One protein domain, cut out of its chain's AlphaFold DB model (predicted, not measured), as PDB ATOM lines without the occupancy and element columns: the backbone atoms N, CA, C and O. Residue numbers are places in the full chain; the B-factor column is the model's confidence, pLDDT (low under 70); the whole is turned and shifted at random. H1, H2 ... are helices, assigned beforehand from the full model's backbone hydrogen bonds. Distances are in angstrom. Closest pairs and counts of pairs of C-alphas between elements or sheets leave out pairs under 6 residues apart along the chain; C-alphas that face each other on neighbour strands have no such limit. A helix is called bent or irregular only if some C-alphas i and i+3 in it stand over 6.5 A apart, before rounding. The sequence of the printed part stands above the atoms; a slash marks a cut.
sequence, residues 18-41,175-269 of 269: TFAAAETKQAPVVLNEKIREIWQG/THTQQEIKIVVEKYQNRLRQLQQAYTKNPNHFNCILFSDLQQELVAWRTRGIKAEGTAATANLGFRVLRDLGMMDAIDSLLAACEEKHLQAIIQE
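This is residues 18 to 41 and 175 to 269 of the 269 residues of an uncharacterized protein of Legionella septentrionalis (UniProt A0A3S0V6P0). A long helical hairpin of H3 and H4, splayed away from its link, is joined by a third long helix, H6, into an up-and-down bundle; H6 is shifted lengthwise, its beginning packing on the hairpin near the linked ends. H5 packs slantwise between the spread halves of H3 and H4, H2 packs on H3 and H5, and the short H1 lies at the margin near H2 and H6. The printed part has 119 residues, with six named helices, H1 to H6 in chain order, and no named strand; the class is all helix. The whole is only just compact, close to loose, with a radius of gyration of the C-alphas of 16.1 A, and flat, spanning 56 by 35 by 17 A.

H1 is residues 18 to 23, 9.9 A long, beginning with C-alpha 18 at (-23.319, 82.522, -20.879); it is neither bent nor irregular, but only just: C-alphas 20 and 23 are 6.1 A apart. H2 is residues 27 to 40, 20.0 A long. H3, the longest helix, is residues 178 to 201, 34.4 A, with C-alpha 178 at (-24.006, 91.897, -0.733). H4 is residues 209 to 229, 30.0 A, and H5 is residues 234 to 244, 15.2 A. H6 is residues 247 to 268, 31.6 A, ending with C-alpha 268 at (-16.167, 97.137, -49.633).

H3 is the hub, touching four helices. H3 and H4 form a helical hairpin at a shallow tilt of 13 degrees, opposite ways; H3 touches H4 with residues 192 to 195 alone, and the closest C-alphas, of Leu 195 and Phe 211, are 7.4 A apart. H6 touches H3 at a shallow tilt of 13 degrees, the same way, closest at the C-alphas of Leu 192 and Ile 251, 7.6 A. H6 touches H4 with residues 248 to 255 alone, at a shallow tilt of 25 degrees, opposite ways, closest at the C-alphas of Phe 211 and Leu 255, 5.6 A. H5 touches H4 at a steep tilt of 46 degrees, closest at the C-alphas of Arg 222 and Ala 235, 4.8 A. H5 touches H3 at a steep tilt of 52 degrees, closest at the C-alphas of Ile 181 and Gly 238, 5.3 A. H2 touches H5, with the C-alphas of Ile 35 and Val 241 closest at 6.3 A, and H3, with those of Ile 35 and Gln 178 closest at 6.4 A. H1 touches no helix. In H2 to H6 every O i to N i+4 pair is within hydrogen-bond range; in H1, 0 of 2 are, and 1 of 3 O i to N i+3 pairs.

The two C-alphas farthest apart, of Thr 175 and Glu 269, are 56.4 A apart. Residues 42 to 174 are not printed, and C-alphas 41 and 175 are 13.0 A apart across the cut. Of the links that are printed whole, H3 to H4 is short and the others are tight. Mean pLDDT of the printed part is 88.3; residues 18 to 28 and residue 269 are under 70.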
ATOM      1  N   THR A  18     -23.217  81.971 -22.229       42.69
ATOM      2  CA  THR A  18     -23.319  82.522 -20.879       42.69
ATOM      3  C   THR A  18     -24.065  83.857 -20.804       42.69
ATOM      4  O   THR A  18     -24.806  84.062 -19.846       42.69
ATOM      5  N   PHE A  19     -23.938  84.750 -21.792       42.00
ATOM      6  CA  PHE A  19     -24.550  86.084 -21.725       42.00
ATOM      7  C   PHE A  19     -26.015  86.085 -22.177       42.00
ATOM      8  O   PHE A  19     -26.853  86.718 -21.541       42.00
ATOM      9  N   ALA A  20     -26.356  85.301 -23.204       43.59
ATOM     10  CA  ALA A  20     -27.749  85.109 -23.621       43.59
ATOM     11  C   ALA A  20     -28.584  84.372 -22.550       43.59
ATOM     12  O   ALA A  20     -29.771  84.646 -22.377       43.59
ATOM     13  N   ALA A  21     -27.966  83.474 -21.773       38.75
ATOM     14  CA  ALA A  21     -28.635  82.766 -20.679       38.75
ATOM     15  C   ALA A  21     -29.012  83.680 -19.492       38.75
ATOM     16  O   ALA A  21     -29.939  83.364 -18.734       38.75
ATOM     17  N   ALA A  22     -28.347  84.832 -19.349       41.22
ATOM     18  CA  ALA A  22     -28.569  85.793 -18.268       41.22
ATOM     19  C   ALA A  22     -29.828  86.672 -18.444       41.22
ATOM     20  O   ALA A  22     -30.082  87.534 -17.606       41.22
ATOM     21  N   GLU A  23     -30.650  86.460 -19.475       44.22
ATOM     22  CA  GLU A  23     -31.924  87.183 -19.658       44.22
ATOM     23  C   GLU A  23     -33.168  86.353 -19.285       44.22
ATOM     24  O   GLU A  23     -34.306  86.770 -19.500       44.22
ATOM     25  N   THR A  24     -32.987  85.183 -18.669       42.12
ATOM     26  CA  THR A  24     -34.092  84.327 -18.208       42.12
ATOM     27  C   THR A  24     -34.437  84.583 -16.734       42.12
ATOM     28  O   THR A  24     -33.629  85.114 -15.976       42.12
ATOM     29  N   LYS A  25     -35.627  84.162 -16.269       40.16
ATOM     30  CA  LYS A  25     -36.069  84.259 -14.852       40.16
ATOM     31  C   LYS A  25     -35.067  83.678 -13.825       40.16
ATOM     32  O   LYS A  25     -35.220  83.924 -12.633       40.16
ATOM     33  N   GLN A  26     -34.058  82.926 -14.270       46.66
ATOM     34  CA  GLN A  26     -32.973  82.366 -13.458       46.66
ATOM     35  C   GLN A  26     -31.811  83.350 -13.217       46.66
ATOM     36  O   GLN A  26     -31.058  83.178 -12.260       46.66
ATOM     37  N   ALA A  27     -31.674  84.412 -14.010       64.38
ATOM     38  CA  ALA A  27     -30.554  85.347 -13.917       64.38
ATOM     39  C   ALA A  27     -30.433  86.092 -12.572       64.38
ATOM     40  O   ALA A  27     -29.314  86.203 -12.064       64.38
ATOM     41  N   PRO A  28     -31.532  86.536 -11.922       66.56
ATOM     42  CA  PRO A  28     -31.443  87.144 -10.594       66.56
ATOM     43  C   PRO A  28     -30.995  86.154  -9.508       66.56
ATOM     44  O   PRO A  28     -30.320  86.548  -8.557       66.56
ATOM     45  N   VAL A  29     -31.356  84.870  -9.646       72.31
ATOM     46  CA  VAL A  29     -30.962  83.802  -8.711       72.31
ATOM     47  C   VAL A  29     -29.469  83.517  -8.851       72.31
ATOM     48  O   VAL A  29     -28.743  83.593  -7.861       72.31
ATOM     49  N   VAL A  30     -28.998  83.316 -10.085       83.12
ATOM     50  CA  VAL A  30     -27.578  83.083 -10.396       83.12
ATOM     51  C   VAL A  30     -26.707  84.254  -9.931       83.12
ATOM     52  O   VAL A  30     -25.659  84.039  -9.324       83.12
ATOM     53  N   LEU A  31     -27.148  85.500 -10.144       87.31
ATOM     54  CA  LEU A  31     -26.423  86.689  -9.690       87.31
ATOM     55  C   LEU A  31     -26.280  86.728  -8.162       87.31
ATOM     56  O   LEU A  31     -25.175  86.911  -7.650       87.31
ATOM     57  N   ASN A  32     -27.377  86.552  -7.424       90.94
ATOM     58  CA  ASN A  32     -27.347  86.606  -5.962       90.94
ATOM     59  C   ASN A  32     -26.499  85.467  -5.367       90.94
ATOM     60  O   ASN A  32     -25.757  85.691  -4.410       90.94
ATOM     61  N   GLU A  33     -26.573  84.258  -5.932       89.94
ATOM     62  CA  GLU A  33     -25.712  83.135  -5.537       89.94
ATOM     63  C   GLU A  33     -24.238  83.450  -5.782       89.94
ATOM     64  O   GLU A  33     -23.401  83.223  -4.906       89.94
ATOM     65  N   LYS A  34     -23.926  84.051  -6.934       89.94
ATOM     66  CA  LYS A  34     -22.558  84.410  -7.288       89.94
ATOM     67  C   LYS A  34     -21.974  85.486  -6.382       89.94
ATOM     68  O   LYS A  34     -20.826  85.380  -5.946       89.94
ATOM     69  N   ILE A  35     -22.775  86.502  -6.069       92.88
ATOM     70  CA  ILE A  35     -22.415  87.539  -5.100       92.88
ATOM     71  C   ILE A  35     -22.153  86.902  -3.738       92.88
ATOM     72  O   ILE A  35     -21.129  87.196  -3.130       92.88
ATOM     73  N   ARG A  36     -23.031  86.005  -3.274       91.38
ATOM     74  CA  ARG A  36     -22.869  85.324  -1.984       91.38
ATOM     75  C   ARG A  36     -21.574  84.513  -1.926       91.38
ATOM     76  O   ARG A  36     -20.831  84.674  -0.962       91.38
ATOM     77  N   GLU A  37     -21.290  83.699  -2.945       89.62
ATOM     78  CA  GLU A  37     -20.053  82.904  -3.050       89.62
ATOM     79  C   GLU A  37     -18.810  83.802  -2.920       89.62
ATOM     80  O   GLU A  37     -17.941  83.574  -2.074       89.62
ATOM     81  N   ILE A  38     -18.741  84.861  -3.730       90.06
ATOM     82  CA  ILE A  38     -17.582  85.763  -3.783       90.06
ATOM     83  C   ILE A  38     -17.443  86.593  -2.503       90.06
ATOM     84  O   ILE A  38     -16.318  86.834  -2.057       90.06
ATOM     85  N   TRP A  39     -18.561  87.023  -1.920       90.81
ATOM     86  CA  TRP A  39     -18.598  87.845  -0.714       90.81
ATOM     87  C   TRP A  39     -18.187  87.072   0.543       90.81
ATOM     88  O   TRP A  39     -17.440  87.602   1.365       90.81
ATOM     89  N   GLN A  40     -18.640  85.823   0.692       88.75
ATOM     90  CA  GLN A  40     -18.314  84.993   1.858       88.75
ATOM     91  C   GLN A  40     -16.848  84.536   1.857       88.75
ATOM     92  O   GLN A  40     -16.217  84.477   2.917       88.75
ATOM     93  N   GLY A  41     -16.305  84.210   0.679       88.25
ATOM     94  CA  GLY A  41     -15.005  83.551   0.568       88.25
ATOM     95  C   GLY A  41     -14.995  82.163   1.226       88.25
ATOM     96  O   GLY A  41     -16.033  81.549   1.454       88.25
ATOM     97  N   THR A 175     -16.313  94.415   4.774       77.94
ATOM     98  CA  THR A 175     -17.115  95.389   5.537       77.94
ATOM     99  C   THR A 175     -18.335  95.869   4.752       77.94
ATOM    100  O   THR A 175     -19.241  96.456   5.328       77.94
ATOM    101  N   HIS A 176     -18.360  95.600   3.445       86.50
ATOM    102  CA  HIS A 176     -19.455  95.929   2.535       86.50
ATOM    103  C   HIS A 176     -20.479  94.808   2.481       86.50
ATOM    104  O   HIS A 176     -20.119  93.640   2.619       86.50
ATOM    105  N   THR A 177     -21.727  95.147   2.216       92.25
ATOM    106  CA  THR A 177     -22.879  94.259   2.072       92.25
ATOM    107  C   THR A 177     -22.964  93.627   0.676       92.25
ATOM    108  O   THR A 177     -22.465  94.154  -0.319       92.25
ATOM    109  N   GLN A 178     -23.680  92.501   0.569       94.12
ATOM    110  CA  GLN A 178     -24.006  91.897  -0.733       94.12
ATOM    111  C   GLN A 178     -24.823  92.852  -1.622       94.12
ATOM    112  O   GLN A 178     -24.688  92.818  -2.844       94.12
ATOM    113  N   GLN A 179     -25.637  93.722  -1.013       95.00
ATOM    114  CA  GLN A 179     -26.454  94.692  -1.737       95.00
ATOM    115  C   GLN A 179     -25.602  95.783  -2.397       95.00
ATOM    116  O   GLN A 179     -25.861  96.135  -3.545       95.00
ATOM    117  N   GLU A 180     -24.554  96.276  -1.734       94.88
ATOM    118  CA  GLU A 180     -23.620  97.243  -2.333       94.88
ATOM    119  C   GLU A 180     -22.896  96.651  -3.544       94.88
ATOM    120  O   GLU A 180     -22.801  97.296  -4.590       94.88
ATOM    121  N   ILE A 181     -22.464  95.390  -3.445       95.31
ATOM    122  CA  ILE A 181     -21.858  94.655  -4.565       95.31
ATOM    123  C   ILE A 181     -22.863  94.498  -5.708       95.31
ATOM    124  O   ILE A 181     -22.519  94.714  -6.869       95.31
ATOM    125  N   LYS A 182     -24.112  94.152  -5.391       95.69
ATOM    126  CA  LYS A 182     -25.175  94.000  -6.386       95.69
ATOM    127  C   LYS A 182     -25.420  95.288  -7.165       95.69
ATOM    128  O   LYS A 182     -25.431  95.248  -8.390       95.69
ATOM    129  N   ILE A 183     -25.543  96.420  -6.472       95.62
ATOM    130  CA  ILE A 183     -25.788  97.729  -7.095       95.62
ATOM    131  C   ILE A 183     -24.691  98.064  -8.115       95.62
ATOM    132  O   ILE A 183     -24.992  98.462  -9.242       95.62
ATOM    133  N   VAL A 184     -23.414  97.879  -7.759       95.00
ATOM    134  CA  VAL A 184     -22.311  98.179  -8.689       95.00
ATOM    135  C   VAL A 184     -22.241  97.186  -9.849       95.00
ATOM    136  O   VAL A 184     -21.962  97.592 -10.975       95.00
ATOM    137  N   VAL A 185     -22.540  95.906  -9.611       95.69
ATOM    138  CA  VAL A 185     -22.615  94.884 -10.666       95.69
ATOM    139  C   VAL A 185     -23.715  95.233 -11.669       95.69
ATOM    140  O   VAL A 185     -23.457  95.305 -12.872       95.69
ATOM    141  N   GLU A 186     -24.920  95.534 -11.189       94.88
ATOM    142  CA  GLU A 186     -26.055  95.907 -12.034       94.88
ATOM    143  C   GLU A 186     -25.792  97.209 -12.799       94.88
ATOM    144  O   GLU A 186     -26.167  97.312 -13.969       94.88
ATOM    145  N   LYS A 187     -25.094  98.185 -12.197       96.25
ATOM    146  CA  LYS A 187     -24.662  99.418 -12.877       96.25
ATOM    147  C   LYS A 187     -23.834  99.105 -14.128       96.25
ATOM    148  O   LYS A 187     -24.153  99.606 -15.207       96.25
ATOM    149  N   TYR A 188     -22.792  98.284 -14.007       97.12
ATOM    150  CA  TYR A 188     -21.919  97.964 -15.138       97.12
ATOM    151  C   TYR A 188     -22.607  97.061 -16.169       97.12
ATOM    152  O   TYR A 188     -22.462  97.293 -17.369       97.12
ATOM    153  N   GLN A 189     -23.441  96.111 -15.738       95.00
ATOM    154  CA  GLN A 189     -24.265  95.322 -16.660       95.00
ATOM    155  C   GLN A 189     -25.238  96.200 -17.463       95.00
ATOM    156  O   GLN A 189     -25.365  96.034 -18.675       95.00
ATOM    157  N   ASN A 190     -25.900  97.162 -16.809       95.50
ATOM    158  CA  ASN A 190     -26.752  98.148 -17.480       95.50
ATOM    159  C   ASN A 190     -25.959  98.982 -18.488       95.50
ATOM    160  O   ASN A 190     -26.436  99.209 -19.599       95.50
ATOM    161  N   ARG A 191     -24.740  99.400 -18.130       97.38
ATOM    162  CA  ARG A 191     -23.868 100.167 -19.025       97.38
ATOM    163  C   ARG A 191     -23.518  99.382 -20.288       97.38
ATOM    164  O   ARG A 191     -23.661  99.925 -21.379       97.38
ATOM    165  N   LEU A 192     -23.141  98.108 -20.163       96.69
ATOM    166  CA  LEU A 192     -22.872  97.251 -21.321       96.69
ATOM    167  C   LEU A 192     -24.119  97.050 -22.189       96.69
ATOM    168  O   LEU A 192     -24.035  97.200 -23.405       96.69
ATOM    169  N   ARG A 193     -25.289  96.805 -21.579       95.62
ATOM    170  CA  ARG A 193     -26.563  96.694 -22.315       95.62
ATOM    171  C   ARG A 193     -26.874  97.950 -23.127       95.62
ATOM    172  O   ARG A 193     -27.300  97.842 -24.271       95.62
ATOM    173  N   GLN A 194     -26.651  99.137 -22.563       96.94
ATOM    174  CA  GLN A 194     -26.858 100.400 -23.278       96.94
ATOM    175  C   GLN A 194     -25.913 100.543 -24.477       96.94
ATOM    176  O   GLN A 194     -26.365 100.927 -25.556       96.94
ATOM    177  N   LEU A 195     -24.628 100.203 -24.315       97.62
ATOM    178  CA  LEU A 195     -23.661 100.217 -25.419       97.62
ATOM    179  C   LEU A 195     -24.047  99.220 -26.513       97.62
ATOM    180  O   LEU A 195     -24.071  99.579 -27.687       97.62
ATOM    181  N   GLN A 196     -24.438  98.004 -26.135       95.00
ATOM    182  CA  GLN A 196     -24.897  96.983 -27.072       95.00
ATOM    183  C   GLN A 196     -26.149  97.435 -27.837       95.00
ATOM    184  O   GLN A 196     -26.208  97.294 -29.053       95.00
ATOM    185  N   GLN A 197     -27.136  98.032 -27.162       95.81
ATOM    186  CA  GLN A 197     -28.331  98.573 -27.818       95.81
ATOM    187  C   GLN A 197     -27.995  99.700 -28.801       95.81
ATOM    188  O   GLN A 197     -28.582  99.765 -29.881       95.81
ATOM    189  N   ALA A 198     -27.067 100.590 -28.443       96.88
ATOM    190  CA  ALA A 198     -26.604 101.654 -29.329       96.88
ATOM    191  C   ALA A 198     -25.858 101.091 -30.552       96.88
ATOM    192  O   ALA A 198     -26.141 101.513 -31.674       96.88
ATOM    193  N   TYR A 199     -24.991 100.094 -30.351       96.06
ATOM    194  CA  TYR A 199     -24.303  99.383 -31.428       96.06
ATOM    195  C   TYR A 199     -25.294  98.707 -32.381       96.06
ATOM    196  O   TYR A 199     -25.242  98.938 -33.585       96.06
ATOM    197  N   THR A 200     -26.276  97.965 -31.862       94.25
ATOM    198  CA  THR A 200     -27.302  97.306 -32.685       94.25
ATOM    199  C   THR A 200     -28.133  98.299 -33.504       94.25
ATOM    200  O   THR A 200     -28.503  97.998 -34.636       94.25
ATOM    201  N   LYS A 201     -28.429  99.490 -32.962       95.81
ATOM    202  CA  LYS A 201     -29.214 100.523 -33.662       95.81
ATOM    203  C   LYS A 201     -28.462 101.178 -34.819       95.81
ATOM    204  O   LYS A 201     -29.094 101.528 -35.811       95.81
ATOM    205  N   ASN A 202     -27.153 101.383 -34.694       93.69
ATOM    206  CA  ASN A 202     -26.354 102.055 -35.720       93.69
ATOM    207  C   ASN A 202     -24.950 101.439 -35.848       93.69
ATOM    208  O   ASN A 202     -23.956 102.090 -35.528       93.69
ATOM    209  N   PRO A 203     -24.842 100.186 -36.316       92.31
ATOM    210  CA  PRO A 203     -23.596  99.435 -36.206       92.31
ATOM    211  C   PRO A 203     -22.466  99.984 -37.087       92.31
ATOM    212  O   PRO A 203     -21.305  99.860 -36.718       92.31
ATOM    213  N   ASN A 204     -22.784 100.625 -38.218       91.12
ATOM    214  CA  ASN A 204     -21.779 101.157 -39.149       91.12
ATOM    215  C   ASN A 204     -21.123 102.460 -38.659       91.12
ATOM    216  O   ASN A 204     -20.032 102.782 -39.101       91.12
ATOM    217  N   HIS A 205     -21.769 103.205 -37.754       92.31
ATOM    218  CA  HIS A 205     -21.248 104.485 -37.243       92.31
ATOM    219  C   HIS A 205     -21.066 104.491 -35.721       92.31
ATOM    220  O   HIS A 205     -20.807 105.533 -35.118       92.31
ATOM    221  N   PHE A 206     -21.266 103.349 -35.066       97.19
ATOM    222  CA  PHE A 206     -21.072 103.230 -33.630       97.19
ATOM    223  C   PHE A 206     -19.588 103.368 -33.284       97.19
ATOM    224  O   PHE A 206     -18.760 102.685 -33.868       97.19
ATOM    225  N   ASN A 207     -19.241 104.198 -32.303       97.50
ATOM    226  CA  ASN A 207     -17.854 104.327 -31.862       97.50
ATOM    227  C   ASN A 207     -17.412 103.082 -31.067       97.50
ATOM    228  O   ASN A 207     -17.698 102.982 -29.871       97.50
ATOM    229  N   CYS A 208     -16.694 102.158 -31.717       97.12
ATOM    230  CA  CYS A 208     -16.222 100.908 -31.108       97.12
ATOM    231  C   CYS A 208     -15.356 101.127 -29.854       97.12
ATOM    232  O   CYS A 208     -15.396 100.301 -28.941       97.12
ATOM    233  N   ILE A 209     -14.656 102.270 -29.753       97.31
ATOM    234  CA  ILE A 209     -13.800 102.625 -28.604       97.31
ATOM    235  C   ILE A 209     -14.583 102.586 -27.286       97.31
ATOM    236  O   ILE A 209     -14.031 102.209 -26.256       97.31
ATOM    237  N   LEU A 210     -15.893 102.859 -27.313       98.06
ATOM    238  CA  LEU A 210     -16.740 102.831 -26.117       98.06
ATOM    239  C   LEU A 210     -16.757 101.466 -25.406       98.06
ATOM    240  O   LEU A 210     -16.975 101.422 -24.193       98.06
ATOM    241  N   PHE A 211     -16.539 100.355 -26.121       97.94
ATOM    242  CA  PHE A 211     -16.390  99.038 -25.493       97.94
ATOM    243  C   PHE A 211     -15.055  98.919 -24.748       97.94
ATOM    244  O   PHE A 211     -15.046  98.494 -23.590       97.94
ATOM    245  N   SER A 212     -13.949  99.355 -25.362       95.94
ATOM    246  CA  SER A 212     -12.631  99.378 -24.711       95.94
ATOM    247  C   SER A 212     -12.616 100.315 -23.498       95.94
ATOM    248  O   SER A 212     -12.121  99.939 -22.435       95.94
ATOM    249  N   ASP A 213     -13.243 101.488 -23.599       97.94
ATOM    250  CA  ASP A 213     -13.359 102.444 -22.491       97.94
ATOM    251  C   ASP A 213     -14.064 101.826 -21.277       97.94
ATOM    252  O   ASP A 213     -13.613 101.994 -20.143       97.94
ATOM    253  N   LEU A 214     -15.140 101.058 -21.493       97.81
ATOM    254  CA  LEU A 214     -15.838 100.349 -20.416       97.81
ATOM    255  C   LEU A 214     -14.935  99.305 -19.740       97.81
ATOM    256  O   LEU A 214     -14.955  99.161 -18.514       97.81
ATOM    257  N   GLN A 215     -14.130  98.584 -20.521       95.12
ATOM    258  CA  GLN A 215     -13.167  97.616 -19.994       95.12
ATOM    259  C   GLN A 215     -12.109  98.301 -19.121       95.12
ATOM    260  O   GLN A 215     -11.845  97.873 -17.992       95.12
ATOM    261  N   GLN A 216     -11.538  99.398 -19.617       95.31
ATOM    262  CA  GLN A 216     -10.532 100.186 -18.910       95.31
ATOM    263  C   GLN A 216     -11.109 100.816 -17.638       95.31
ATOM    264  O   GLN A 216     -10.457 100.791 -16.590       95.31
ATOM    265  N   GLU A 217     -12.351 101.307 -17.680       96.81
ATOM    266  CA  GLU A 217     -13.074 101.814 -16.510       96.81
ATOM    267  C   GLU A 217     -13.188 100.737 -15.420       96.81
ATOM    268  O   GLU A 217     -12.839 100.998 -14.264       96.81
ATOM    269  N   LEU A 218     -13.605  99.516 -15.780       96.75
ATOM    270  CA  LEU A 218     -13.729  98.378 -14.859       96.75
ATOM    271  C   LEU A 218     -12.388  97.998 -14.215       96.75
ATOM    272  O   LEU A 218     -12.315  97.814 -12.994       96.75
ATOM    273  N   VAL A 219     -11.321  97.905 -15.013       93.38
ATOM    274  CA  VAL A 219      -9.968  97.570 -14.531       93.38
ATOM    275  C   VAL A 219      -9.431  98.668 -13.612       93.38
ATOM    276  O   VAL A 219      -8.911  98.378 -12.527       93.38
ATOM    277  N   ALA A 220      -9.596  99.935 -13.989       94.94
ATOM    278  CA  ALA A 220      -9.154 101.072 -13.191       94.94
ATOM    279  C   ALA A 220      -9.942 101.188 -11.876       94.94
ATOM    280  O   ALA A 220      -9.351 101.423 -10.819       94.94
ATOM    281  N   TRP A 221     -11.259 100.974 -11.912       95.81
ATOM    282  CA  TRP A 221     -12.117 100.927 -10.727       95.81
ATOM    283  C   TRP A 221     -11.677  99.835  -9.752       95.81
ATOM    284  O   TRP A 221     -11.441 100.129  -8.576       95.81
ATOM    285  N   ARG A 222     -11.479  98.602 -10.242       94.69
ATOM    286  CA  ARG A 222     -10.945  97.496  -9.436       94.69
ATOM    287  C   ARG A 222      -9.605  97.863  -8.811       94.69
ATOM    288  O   ARG A 222      -9.419  97.668  -7.614       94.69
ATOM    289  N   THR A 223      -8.683  98.387  -9.613       90.88
ATOM    290  CA  THR A 223      -7.311  98.697  -9.184       90.88
ATOM    291  C   THR A 223      -7.307  99.737  -8.068       90.88
ATOM    292  O   THR A 223      -6.672  99.529  -7.033       90.88
ATOM    293  N   ARG A 224      -8.076 100.823  -8.227       93.38
ATOM    294  CA  ARG A 224      -8.228 101.852  -7.188       93.38
ATOM    295  C   ARG A 224      -8.828 101.282  -5.905       93.38
ATOM    296  O   ARG A 224      -8.311 101.570  -4.831       93.38
ATOM    297  N   GLY A 225      -9.865 100.449  -6.002       91.44
ATOM    298  CA  GLY A 225     -10.490  99.850  -4.821       91.44
ATOM    299  C   GLY A 225      -9.586  98.857  -4.089       91.44
ATOM    300  O   GLY A 225      -9.523  98.892  -2.865       91.44
ATOM    301  N   ILE A 226      -8.819  98.027  -4.811       87.50
ATOM    302  CA  ILE A 226      -7.814  97.146  -4.189       87.50
ATOM    303  C   ILE A 226      -6.754  97.973  -3.466       87.50
ATOM    304  O   ILE A 226      -6.401  97.644  -2.338       87.50
ATOM    305  N   LYS A 227      -6.268  99.054  -4.084       87.94
ATOM    306  CA  LYS A 227      -5.274  99.930  -3.458       87.94
ATOM    307  C   LYS A 227      -5.812 100.597  -2.185       87.94
ATOM    308  O   LYS A 227      -5.067 100.743  -1.224       87.94
ATOM    309  N   ALA A 228      -7.082 101.000  -2.184       88.69
ATOM    310  CA  ALA A 228      -7.694 101.709  -1.063       88.69
ATOM    311  C   ALA A 228      -8.078 100.784   0.105       88.69
ATOM    312  O   ALA A 228      -7.816 101.103   1.260       88.69
ATOM    313  N   GLU A 229      -8.694  99.637  -0.180       86.50
ATOM    314  CA  GLU A 229      -9.370  98.808   0.834       86.50
ATOM    315  C   GLU A 229      -8.909  97.336   0.818       86.50
ATOM    316  O   GLU A 229      -9.314  96.514   1.649       86.50
ATOM    317  N   GLY A 230      -8.020  96.975  -0.106       84.06
ATOM    318  CA  GLY A 230      -7.508  95.620  -0.282       84.06
ATOM    319  C   GLY A 230      -8.453  94.701  -1.058       84.06
ATOM    320  O   GLY A 230      -9.416  95.105  -1.706       84.06
ATOM    321  N   THR A 231      -8.185  93.397  -0.997       84.38
ATOM    322  CA  THR A 231      -8.892  92.389  -1.806       84.38
ATOM    323  C   THR A 231     -10.363  92.186  -1.431       84.38
ATOM    324  O   THR A 231     -11.084  91.531  -2.185       84.38
ATOM    325  N   ALA A 232     -10.802  92.713  -0.285       87.12
ATOM    326  CA  ALA A 232     -12.187  92.663   0.184       87.12
ATOM    327  C   ALA A 232     -13.020  93.889  -0.246       87.12
ATOM    328  O   ALA A 232     -14.199  93.957   0.082       87.12
ATOM    329  N   ALA A 233     -12.428  94.837  -0.981       90.19
ATOM    330  CA  ALA A 233     -13.122  96.014  -1.493       90.19
ATOM    331  C   ALA A 233     -14.309  95.633  -2.389       90.19
ATOM    332  O   ALA A 233     -14.181  94.741  -3.240       90.19
ATOM    333  N   THR A 234     -15.407  96.394  -2.309       93.62
ATOM    334  CA  THR A 234     -16.562  96.263  -3.219       93.62
ATOM    335  C   THR A 234     -16.139  96.268  -4.687       93.62
ATOM    336  O   THR A 234     -16.674  95.499  -5.482       93.62
ATOM    337  N   ALA A 235     -15.113  97.052  -5.043       94.19
ATOM    338  CA  ALA A 235     -14.588  97.090  -6.405       94.19
ATOM    339  C   ALA A 235     -13.995  95.758  -6.877       94.19
ATOM    340  O   ALA A 235     -14.256  95.313  -7.994       94.19
ATOM    341  N   ASN A 236     -13.224  95.083  -6.025       92.56
ATOM    342  CA  ASN A 236     -12.657  93.788  -6.377       92.56
ATOM    343  C   ASN A 236     -13.723  92.691  -6.380       92.56
ATOM    344  O   ASN A 236     -13.731  91.854  -7.279       92.56
ATOM    345  N   LEU A 237     -14.627  92.691  -5.397       93.12
ATOM    346  CA  LEU A 237     -15.700  91.700  -5.316       93.12
ATOM    347  C   LEU A 237     -16.666  91.832  -6.502       93.12
ATOM    348  O   LEU A 237     -16.922  90.845  -7.186       93.12
ATOM    349  N   GLY A 238     -17.120  93.049  -6.809       95.06
ATOM    350  CA  GLY A 238     -17.995  93.324  -7.947       95.06
ATOM    351  C   GLY A 238     -17.337  93.003  -9.288       95.06
ATOM    352  O   GLY A 238     -17.942  92.312 -10.102       95.06
ATOM    353  N   PHE A 239     -16.074  93.394  -9.500       94.88
ATOM    354  CA  PHE A 239     -15.347  93.017 -10.720       94.88
ATOM    355  C   PHE A 239     -15.270  91.497 -10.897       94.88
ATOM    356  O   PHE A 239     -15.466  90.989 -11.997       94.88
ATOM    357  N   ARG A 240     -15.012  90.748  -9.819       91.25
ATOM    358  CA  ARG A 240     -14.963  89.282  -9.879       91.25
ATOM    359  C   ARG A 240     -16.318  88.671 -10.213       91.25
ATOM    360  O   ARG A 240     -16.355  87.721 -10.982       91.25
ATOM    361  N   VAL A 241     -17.410  89.224  -9.679       93.19
ATOM    362  CA  VAL A 241     -18.769  88.809 -10.058       93.19
ATOM    363  C   VAL A 241     -18.979  89.041 -11.555       93.19
ATOM    364  O   VAL A 241     -19.372  88.115 -12.253       93.19
ATOM    365  N   LEU A 242     -18.651  90.230 -12.072       93.62
ATOM    366  CA  LEU A 242     -18.796  90.559 -13.497       93.62
ATOM    367  C   LEU A 242     -17.957  89.649 -14.403       93.62
ATOM    368  O   LEU A 242     -18.464  89.148 -15.405       93.62
ATOM    369  N   ARG A 243     -16.697  89.400 -14.034       90.06
ATOM    370  CA  ARG A 243     -15.801  88.496 -14.762       90.06
ATOM    371  C   ARG A 243     -16.344  87.071 -14.776       90.06
ATOM    372  O   ARG A 243     -16.422  86.469 -15.836       90.06
ATOM    373  N   ASP A 244     -16.760  86.545 -13.627       87.31
ATOM    374  CA  ASP A 244     -17.275  85.178 -13.553       87.31
ATOM    375  C   ASP A 244     -18.658  85.021 -14.233       87.31
ATOM    376  O   ASP A 244     -19.052  83.901 -14.551       87.31
ATOM    377  N   LEU A 245     -19.385  86.121 -14.469       88.81
ATOM    378  CA  LEU A 245     -20.589  86.166 -15.310       88.81
ATOM    379  C   LEU A 245     -20.273  86.327 -16.813       88.81
ATOM    380  O   LEU A 245     -21.197  86.412 -17.617       88.81
ATOM    381  N   GLY A 246     -18.996  86.379 -17.204       90.06
ATOM    382  CA  GLY A 246     -18.565  86.488 -18.602       90.06
ATOM    383  C   GLY A 246     -18.657  87.897 -19.191       90.06
ATOM    384  O   GLY A 246     -18.660  88.048 -20.408       90.06
ATOM    385  N   MET A 247     -18.749  88.947 -18.363       93.62
ATOM    386  CA  MET A 247     -18.860  90.324 -18.867       93.62
ATOM    387  C   MET A 247     -17.603  90.784 -19.612       93.62
ATOM    388  O   MET A 247     -17.726  91.509 -20.591       93.62
ATOM    389  N   MET A 248     -16.413  90.367 -19.166       90.19
ATOM    390  CA  MET A 248     -15.155  90.739 -19.828       90.19
ATOM    391  C   MET A 248     -15.100  90.143 -21.238       90.19
ATOM    392  O   MET A 248     -14.959  90.886 -22.202       90.19
ATOM    393  N   ASP A 249     -15.372  88.840 -21.352       88.81
ATOM    394  CA  ASP A 249     -15.434  88.133 -22.636       88.81
ATOM    395  C   ASP A 249     -16.489  88.739 -23.577       88.81
ATOM    396  O   ASP A 249     -16.283  88.834 -24.788       88.81
ATOM    397  N   ALA A 250     -17.630  89.174 -23.028       91.62
ATOM    398  CA  ALA A 250     -18.677  89.838 -23.797       91.62
ATOM    399  C   ALA A 250     -18.228  91.207 -24.337       91.62
ATOM    400  O   ALA A 250     -18.524  91.522 -25.488       91.62
ATOM    401  N   ILE A 251     -17.507  92.006 -23.539       95.44
ATOM    402  CA  ILE A 251     -16.928  93.281 -23.990       95.44
ATOM    403  C   ILE A 251     -15.918  93.032 -25.116       95.44
ATOM    404  O   ILE A 251     -16.029  93.674 -26.159       95.44
ATOM    405  N   ASP A 252     -14.996  92.083 -24.935       91.25
ATOM    406  CA  ASP A 252     -13.971  91.750 -25.936       91.25
ATOM    407  C   ASP A 252     -14.602  91.291 -27.258       91.25
ATOM    408  O   ASP A 252     -14.219  91.744 -28.337       91.25
ATOM    409  N   SER A 253     -15.630  90.442 -27.175       94.00
ATOM    410  CA  SER A 253     -16.357  89.944 -28.350       94.00
ATOM    411  C   SER A 253     -17.095  91.065 -29.089       94.00
ATOM    412  O   SER A 253     -17.090  91.106 -30.320       94.00
ATOM    413  N   LEU A 254     -17.729  91.988 -28.356       95.88
ATOM    414  CA  LEU A 254     -18.440  93.130 -28.938       95.88
ATOM    415  C   LEU A 254     -17.486  94.142 -29.580       95.88
ATOM    416  O   LEU A 254     -17.793  94.655 -30.656       95.88
ATOM    417  N   LEU A 255     -16.341  94.407 -28.945       96.75
ATOM    418  CA  LEU A 255     -15.290  95.256 -29.497       96.75
ATOM    419  C   LEU A 255     -14.775  94.681 -30.819       96.75
ATOM    420  O   LEU A 255     -14.860  95.360 -31.839       96.75
ATOM    421  N   ALA A 256     -14.348  93.415 -30.817       94.88
ATOM    422  CA  ALA A 256     -13.828  92.749 -32.008       94.88
ATOM    423  C   ALA A 256     -14.853  92.734 -33.153       94.88
ATOM    424  O   ALA A 256     -14.525  93.085 -34.284       94.88
ATOM    425  N   ALA A 257     -16.114  92.401 -32.860       94.69
ATOM    426  CA  ALA A 257     -17.177  92.392 -33.864       94.69
ATOM    427  C   ALA A 257     -17.469  93.791 -34.437       94.69
ATOM    428  O   ALA A 257     -17.804  93.922 -35.615       94.69
ATOM    429  N   CYS A 258     -17.376  94.836 -33.610       96.94
ATOM    430  CA  CYS A 258     -17.547  96.217 -34.048       96.94
ATOM    431  C   CYS A 258     -16.408  96.650 -34.981       96.94
ATOM    432  O   CYS A 258     -16.667  97.146 -36.078       96.94
ATOM    433  N   GLU A 259     -15.158  96.405 -34.576       95.94
ATOM    434  CA  GLU A 259     -13.965  96.746 -35.355       95.94
ATOM    435  C   GLU A 259     -13.919  95.986 -36.681       95.94
ATOM    436  O   GLU A 259     -13.730  96.595 -37.732       95.94
ATOM    437  N   GLU A 260     -14.171  94.675 -36.666       94.75
ATOM    438  CA  GLU A 260     -14.217  93.856 -37.879       94.75
ATOM    439  C   GLU A 260     -15.253  94.394 -38.866       94.75
ATOM    440  O   GLU A 260     -14.971  94.536 -40.055       94.75
ATOM    441  N   LYS A 261     -16.440  94.764 -38.379       93.88
ATOM    442  CA  LYS A 261     -17.490  95.330 -39.223       93.88
ATOM    443  C   LYS A 261     -17.082  96.658 -39.863       93.88
ATOM    444  O   LYS A 261     -17.380  96.872 -41.038       93.88
ATOM    445  N   HIS A 262     -16.424  97.539 -39.114       94.00
ATOM    446  CA  HIS A 262     -15.927  98.818 -39.635       94.00
ATOM    447  C   HIS A 262     -14.838  98.602 -40.683       94.00
ATOM    448  O   HIS A 262     -14.894  99.193 -41.758       94.00
ATOM    449  N   LEU A 263     -13.897  97.695 -40.417       93.81
ATOM    450  CA  LEU A 263     -12.832  97.341 -41.356       93.81
ATOM    451  C   LEU A 263     -13.378  96.699 -42.640       93.81
ATOM    452  O   LEU A 263     -12.894  97.000 -43.728       93.81
ATOM    453  N   GLN A 264     -14.411  95.859 -42.541       92.94
ATOM    454  CA  GLN A 264     -15.075  95.275 -43.710       92.94
ATOM    455  C   GLN A 264     -15.787  96.325 -44.565       92.94
ATOM    456  O   GLN A 264     -15.764  96.212 -45.787       92.94
ATOM    457  N   ALA A 265     -16.388  97.349 -43.953       90.88
ATOM    458  CA  ALA A 265     -17.003  98.447 -44.697       90.88
ATOM    459  C   ALA A 265     -15.958  99.225 -45.513       90.88
ATOM    460  O   ALA A 265     -16.184  99.468 -46.691       90.88
ATOM    461  N   ILE A 266     -14.784  99.501 -44.930       92.50
ATOM    462  CA  ILE A 266     -13.673 100.184 -45.619       92.50
ATOM    463  C   ILE A 266     -13.193  99.401 -46.851       92.50
ATOM    464  O   ILE A 266     -12.825 100.002 -47.850       92.50
ATOM    465  N   ILE A 267     -13.165  98.066 -46.788       90.69
ATOM    466  CA  ILE A 267     -12.707  97.220 -47.907       90.69
ATOM    467  C   ILE A 267     -13.769  97.098 -49.017       90.69
ATOM    468  O   ILE A 267     -13.430  96.785 -50.156       90.69
ATOM    469  N   GLN A 268     -15.050  97.281 -48.690       84.81
ATOM    470  CA  GLN A 268     -16.167  97.137 -49.633       84.81
ATOM    471  C   GLN A 268     -16.529  98.439 -50.368       84.81
ATOM    472  O   GLN A 268     -17.339  98.382 -51.298       84.81
ATOM    473  N   GLU A 269     -15.956  99.572 -49.954       68.38
ATOM    474  CA  GLU A 269     -16.033 100.886 -50.614       68.38
ATOM    475  C   GLU A 269     -14.968 101.042 -51.712       68.38
ATOM    476  O   GLU A 269     -15.326 101.592 -52.781       68.38
TER     477      GLU A 269